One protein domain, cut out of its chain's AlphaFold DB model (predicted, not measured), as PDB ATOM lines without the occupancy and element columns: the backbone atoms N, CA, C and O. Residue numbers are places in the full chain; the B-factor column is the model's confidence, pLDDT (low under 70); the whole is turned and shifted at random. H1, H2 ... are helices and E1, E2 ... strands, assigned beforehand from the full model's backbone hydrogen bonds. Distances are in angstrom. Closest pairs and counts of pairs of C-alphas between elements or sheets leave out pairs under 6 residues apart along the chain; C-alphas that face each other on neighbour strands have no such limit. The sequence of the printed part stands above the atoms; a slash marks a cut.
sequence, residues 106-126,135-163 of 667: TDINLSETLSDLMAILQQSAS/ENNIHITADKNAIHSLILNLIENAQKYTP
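Overview. This is residues 106 to 126 and 135 to 163 of the 667 residues of the protein "2,3-bisphosphoglycerate-independent phosphoglycerate mutase" of Bacteroidetes bacterium (UniProt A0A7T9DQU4). A small antiparallel sheet of two strands, E1 and E2, caps one end, and from it two helices, H1 and H2, run the same way, splayed at 44 degrees. The printed part has 50 residues, in the order E1, H1, E2, H2, class mixed. It is only just loose, close to compact, with a radius of gyration of the C-alphas of 11.8 A and spans of 35 by 17 by 16 A.

Arrangement. Start at E1, residues 106 to 109, antiparallel to E2, residues 139 to 143; N 108 and O 140 are 2.9 A apart, within hydrogen-bond range. H1, residues 110 to 123, touches H2, residues 144 to 161, with residues 113 to 117 alone; the closest C-alphas, of Thr 113 and His 148, are 7.2 A apart. In both helices every O i to N i+4 pair is within hydrogen-bond range.

Along the chain. Find C-alpha 106 at (162.408, 210.066, 129.061). H1 is 20.2 A long; H2, 26.1 A, ends at C-alpha 161, (155.649, 189.727, 153.100).

Size, cuts and confidence. Residues 127 to 134 are not printed; C-alphas 126 and 135 are 23.7 A apart. Residues 123 to 126 have pLDDT under 70.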
ATOM      1  N   THR A 106     162.483 210.468 130.470       90.06
ATOM      2  CA  THR A 106     162.408 210.066 129.061       90.06
ATOM      3  C   THR A 106     161.181 209.195 128.824       90.06
ATOM      4  O   THR A 106     160.606 208.655 129.767       90.06
ATOM      5  N   ASP A 107     160.790 209.046 127.562       91.00
ATOM      6  CA  ASP A 107     159.771 208.078 127.160       91.00
ATOM      7  C   ASP A 107     160.308 206.647 127.318       91.00
ATOM      8  O   ASP A 107     161.407 206.332 126.850       91.00
ATOM      9  N   ILE A 108     159.581 205.803 128.052       93.44
ATOM     10  CA  ILE A 108     160.002 204.446 128.411       93.44
ATOM     11  C   ILE A 108     158.849 203.480 128.195       93.44
ATOM     12  O   ILE A 108     157.773 203.649 128.766       93.44
ATOM     13  N   ASN A 109     159.139 202.387 127.489       92.38
ATOM     14  CA  ASN A 109     158.271 201.219 127.423       92.38
ATOM     15  C   ASN A 109     158.282 200.478 128.772       92.38
ATOM     16  O   ASN A 109     159.192 199.700 129.092       92.38
ATOM     17  N   LEU A 110     157.268 200.750 129.587       92.94
ATOM     18  CA  LEU A 110     157.098 200.157 130.908       92.94
ATOM     19  C   LEU A 110     156.797 198.659 130.813       92.94
ATOM     20  O   LEU A 110     157.278 197.892 131.646       92.94
ATOM     21  N   SER A 111     156.052 198.236 129.787       92.44
ATOM     22  CA  SER A 111     155.725 196.824 129.552       92.44
ATOM     23  C   SER A 111     156.976 195.979 129.340       92.44
ATOM     24  O   SER A 111     157.105 194.906 129.929       92.44
ATOM     25  N   GLU A 112     157.911 196.478 128.531       91.56
ATOM     26  CA  GLU A 112     159.203 195.828 128.286       91.56
ATOM     27  C   GLU A 112     160.052 195.812 129.559       91.56
ATOM     28  O   GLU A 112     160.481 194.750 130.002       91.56
ATOM     29  N   THR A 113     160.170 196.964 130.229       89.94
ATOM     30  CA  THR A 113     160.938 197.096 131.479       89.94
ATOM     31  C   THR A 113     160.457 196.120 132.562       89.94
ATOM     32  O   THR A 113     161.265 195.468 133.222       89.94
ATOM     33  N   LEU A 114     159.139 195.993 132.747       91.94
ATOM     34  CA  LEU A 114     158.553 195.071 133.721       91.94
ATOM     35  C   LEU A 114     158.736 193.605 133.305       91.94
ATOM     36  O   LEU A 114     159.005 192.759 134.157       91.94
ATOM     37  N   SER A 115     158.603 193.301 132.014       89.12
ATOM     38  CA  SER A 115     158.781 191.941 131.492       89.12
ATOM     39  C   SER A 115     160.215 191.447 131.689       89.12
ATOM     40  O   SER A 115     160.411 190.336 132.186       89.12
ATOM     41  N   ASP A 116     161.203 192.291 131.386       87.31
ATOM     42  CA  ASP A 116     162.625 191.992 131.578       87.31
ATOM     43  C   ASP A 116     162.944 191.718 133.052       87.31
ATOM     44  O   ASP A 116     163.611 190.738 133.393       87.31
ATOM     45  N   LEU A 117     162.405 192.549 133.947       87.06
ATOM     46  CA  LEU A 117     162.570 192.385 135.388       87.06
ATOM     47  C   LEU A 117     161.971 191.080 135.904       87.06
ATOM     48  O   LEU A 117     162.616 190.344 136.654       87.06
ATOM     49  N   MET A 118     160.747 190.770 135.483       87.81
ATOM     50  CA  MET A 118     160.077 189.540 135.889       87.81
ATOM     51  C   MET A 118     160.790 188.295 135.356       87.81
ATOM     52  O   MET A 118     160.860 187.297 136.074       87.81
ATOM     53  N   ALA A 119     161.375 188.353 134.155       84.69
ATOM     54  CA  ALA A 119     162.168 187.256 133.604       84.69
ATOM     55  C   ALA A 119     163.415 186.958 134.457       84.69
ATOM     56  O   ALA A 119     163.712 185.793 134.730       84.69
ATOM     57  N   ILE A 120     164.108 187.998 134.937       81.19
ATOM     58  CA  ILE A 120     165.265 187.857 135.838       81.19
ATOM     59  C   ILE A 120     164.828 187.259 137.184       81.19
ATOM     60  O   ILE A 120     165.442 186.311 137.682       81.19
ATOM     61  N   LEU A 121     163.743 187.774 137.766       77.06
ATOM     62  CA  LEU A 121     163.261 187.339 139.080       77.06
ATOM     63  C   LEU A 121     162.709 185.907 139.070       77.06
ATOM     64  O   LEU A 121     162.912 185.180 140.042       77.06
ATOM     65  N   GLN A 122     162.083 185.470 137.974       74.88
ATOM     66  CA  GLN A 122     161.638 184.081 137.799       74.88
ATOM     67  C   GLN A 122     162.803 183.090 137.643       74.88
ATOM     68  O   GLN A 122     162.658 181.926 138.013       74.88
ATOM     69  N   GLN A 123     163.951 183.525 137.108       69.94
ATOM     70  CA  GLN A 123     165.158 182.692 137.009       69.94
ATOM     71  C   GLN A 123     165.913 182.578 138.337       69.94
ATOM     72  O   GLN A 123     166.589 181.576 138.583       69.94
ATOM     73  N   SER A 124     165.797 183.580 139.211       66.19
ATOM     74  CA  SER A 124     166.262 183.466 140.593       66.19
ATOM     75  C   SER A 124     165.398 182.439 141.339       66.19
ATOM     76  O   SER A 124     164.189 182.386 141.129       66.19
ATOM     77  N   ALA A 125     165.995 181.579 142.174       54.69
ATOM     78  CA  ALA A 125     165.313 180.468 142.850       54.69
ATOM     79  C   ALA A 125     164.265 180.945 143.888       54.69
ATOM     80  O   ALA A 125     164.481 180.873 145.098       54.69
ATOM     81  N   SER A 126     163.133 181.451 143.398       61.78
ATOM     82  CA  SER A 126     161.992 181.974 144.147       61.78
ATOM     83  C   SER A 126     161.129 180.835 144.696       61.78
ATOM     84  O   SER A 126     160.817 179.878 143.989       61.78
ATOM     85  N   GLU A 135     149.991 194.186 129.826       78.69
ATOM     86  CA  GLU A 135     149.565 194.772 128.560       78.69
ATOM     87  C   GLU A 135     150.776 195.275 127.776       78.69
ATOM     88  O   GLU A 135     151.764 195.745 128.344       78.69
ATOM     89  N   ASN A 136     150.713 195.154 126.454       81.56
ATOM     90  CA  ASN A 136     151.839 195.462 125.584       81.56
ATOM     91  C   ASN A 136     151.964 196.966 125.338       81.56
ATOM     92  O   ASN A 136     150.963 197.653 125.161       81.56
ATOM     93  N   ASN A 137     153.207 197.433 125.189       84.75
ATOM     94  CA  ASN A 137     153.526 198.759 124.658       84.75
ATOM     95  C   ASN A 137     152.937 199.933 125.468       84.75
ATOM     96  O   ASN A 137     152.510 200.930 124.889       84.75
ATOM     97  N   ILE A 138     152.921 199.821 126.798       82.75
ATOM     98  CA  ILE A 138     152.578 200.932 127.689       82.75
ATOM     99  C   ILE A 138     153.808 201.817 127.839       82.75
ATOM    100  O   ILE A 138     154.839 201.374 128.352       82.75
ATOM    101  N   HIS A 139     153.680 203.071 127.414       86.88
ATOM    102  CA  HIS A 139     154.737 204.072 127.509       86.88
ATOM    103  C   HIS A 139     154.446 205.066 128.624       86.88
ATOM    104  O   HIS A 139     153.312 205.513 128.796       86.88
ATOM    105  N   ILE A 140     155.479 205.404 129.389       87.06
ATOM    106  CA  ILE A 140     155.417 206.432 130.425       87.06
ATOM    107  C   ILE A 140     156.595 207.392 130.281       87.06
ATOM    108  O   ILE A 140     157.684 207.008 129.860       87.06
ATOM    109  N   THR A 141     156.405 208.635 130.720       89.31
ATOM    110  CA  THR A 141     157.510 209.576 130.921       89.31
ATOM    111  C   THR A 141     158.075 209.393 132.329       89.31
ATOM    112  O   THR A 141     157.451 209.802 133.310       89.31
ATOM    113  N   ALA A 142     159.244 208.767 132.447       88.75
ATOM    114  CA  ALA A 142     159.884 208.474 133.732       88.75
ATOM    115  C   ALA A 142     161.415 208.484 133.620       88.75
ATOM    116  O   ALA A 142     161.971 208.436 132.525       88.75
ATOM    117  N   ASP A 143     162.105 208.534 134.759       90.06
ATOM    118  CA  ASP A 143     163.526 208.190 134.814       90.06
ATOM    119  C   ASP A 143     163.683 206.666 134.832       90.06
ATOM    120  O   ASP A 143     163.081 205.973 135.660       90.06
ATOM    121  N   LYS A 144     164.491 206.135 133.906       85.00
ATOM    122  CA  LYS A 144     164.638 204.689 133.694       85.00
ATOM    123  C   LYS A 144     165.180 203.954 134.912       85.00
ATOM    124  O   LYS A 144     164.734 202.846 135.203       85.00
ATOM    125  N   ASN A 145     166.128 204.553 135.621       81.69
ATOM    126  CA  ASN A 145     166.721 203.914 136.788       81.69
ATOM    127  C   ASN A 145     165.756 203.992 137.972       81.69
ATOM    128  O   ASN A 145     165.562 202.998 138.669       81.69
ATOM    129  N   ALA A 146     165.089 205.135 138.149       82.38
ATOM    130  CA  ALA A 146     164.123 205.319 139.224       82.38
ATOM    131  C   ALA A 146     162.921 204.371 139.098       82.38
ATOM    132  O   ALA A 146     162.540 203.739 140.086       82.38
ATOM    133  N   ILE A 147     162.344 204.227 137.896       89.00
ATOM    134  CA  ILE A 147     161.194 203.334 137.692       89.00
ATOM    135  C   ILE A 147     161.581 201.864 137.879       89.00
ATOM    136  O   ILE A 147     160.845 201.109 138.509       89.00
ATOM    137  N   HIS A 148     162.769 201.473 137.413       85.44
ATOM    138  CA  HIS A 148     163.311 200.134 137.618       85.44
ATOM    139  C   HIS A 148     163.465 199.834 139.119       85.44
ATOM    140  O   HIS A 148     162.934 198.833 139.606       85.44
ATOM    141  N   SER A 149     164.109 200.727 139.877       81.38
ATOM    142  CA  SER A 149     164.245 200.582 141.331       81.38
ATOM    143  C   SER A 149     162.893 200.541 142.047       81.38
ATOM    144  O   SER A 149     162.722 199.769 142.989       81.38
ATOM    145  N   LEU A 150     161.913 201.336 141.610       85.00
ATOM    146  CA  LEU A 150     160.564 201.334 142.178       85.00
ATOM    147  C   LEU A 150     159.869 199.982 141.977       85.00
ATOM    148  O   LEU A 150     159.353 199.415 142.940       85.00
ATOM    149  N   ILE A 151     159.890 199.447 140.754       88.25
ATOM    150  CA  ILE A 151     159.274 198.155 140.421       88.25
ATOM    151  C   ILE A 151     159.914 197.027 141.237       88.25
ATOM    152  O   ILE A 151     159.197 196.231 141.844       88.25
ATOM    153  N   LEU A 152     161.250 196.986 141.304       83.69
ATOM    154  CA  LEU A 152     161.974 195.991 142.098       83.69
ATOM    155  C   LEU A 152     161.576 196.046 143.574       83.69
ATOM    156  O   LEU A 152     161.215 195.021 144.141       83.69
ATOM    157  N   ASN A 153     161.552 197.242 144.168       80.94
ATOM    158  CA  ASN A 153     161.166 197.418 145.568       80.94
ATOM    159  C   ASN A 153     159.751 196.892 145.857       80.94
ATOM    160  O   ASN A 153     159.508 196.299 146.909       80.94
ATOM    161  N   LEU A 154     158.801 197.095 144.938       84.75
ATOM    162  CA  LEU A 154     157.441 196.573 145.089       84.75
ATOM    163  C   LEU A 154     157.413 195.040 145.042       84.75
ATOM    164  O   LEU A 154     156.765 194.416 145.886       84.75
ATOM    165  N   ILE A 155     158.133 194.431 144.097       85.62
ATOM    166  CA  ILE A 155     158.158 192.971 143.935       85.62
ATOM    167  C   ILE A 155     158.887 192.297 145.104       85.62
ATOM    168  O   ILE A 155     158.383 191.318 145.656       85.62
ATOM    169  N   GLU A 156     160.022 192.843 145.541       79.25
ATOM    170  CA  GLU A 156     160.767 192.332 146.696       79.25
ATOM    171  C   GLU A 156     159.935 192.411 147.980       79.25
ATOM    172  O   GLU A 156     159.908 191.462 148.769       79.25
ATOM    173  N   ASN A 157     159.190 193.505 148.176       78.31
ATOM    174  CA  ASN A 157     158.241 193.614 149.282       78.31
ATOM    175  C   ASN A 157     157.146 192.544 149.182       78.31
ATOM    176  O   ASN A 157     156.853 191.879 150.179       78.31
ATOM    177  N   ALA A 158     156.581 192.325 147.992       82.50
ATOM    178  CA  ALA A 158     155.589 191.274 147.785       82.50
ATOM    179  C   ALA A 158     156.156 189.889 148.137       82.50
ATOM    180  O   ALA A 158     155.520 189.154 148.889       82.50
ATOM    181  N   GLN A 159     157.370 189.547 147.700       81.44
ATOM    182  CA  GLN A 159     158.020 188.277 148.052       81.44
ATOM    183  C   GLN A 159     158.295 188.151 149.554       81.44
ATOM    184  O   GLN A 159     158.061 187.093 150.143       81.44
ATOM    185  N   LYS A 160     158.774 189.227 150.189       73.75
ATOM    186  CA  LYS A 160     159.155 189.245 151.608       73.75
ATOM    187  C   LYS A 160     157.960 189.078 152.546       73.75
ATOM    188  O   LYS A 160     158.087 188.410 153.572       73.75
ATOM    189  N   TYR A 161     156.829 189.707 152.229       75.00
ATOM    190  CA  TYR A 161     155.649 189.727 153.100       75.00
ATOM    191  C   TYR A 161     154.574 188.705 152.706       75.00
ATOM    192  O   TYR A 161     153.594 188.545 153.432       75.00
ATOM    193  N   THR A 162     154.771 187.970 151.609       78.06
ATOM    194  CA  THR A 162     153.879 186.883 151.189       78.06
ATOM    195  C   THR A 162     154.411 185.528 151.675       78.06
ATOM    196  O   THR A 162     155.582 185.217 151.440       78.06
ATOM    197  N   PRO A 163     153.586 184.673 152.316       80.81
ATOM    198  CA  PRO A 163     153.995 183.329 152.723       80.81
ATOM    199  C   PRO A 163     154.574 182.504 151.562       80.81
ATOM    200  O   PRO A 163     154.080 182.580 150.436       80.81
TER     201      PRO A 163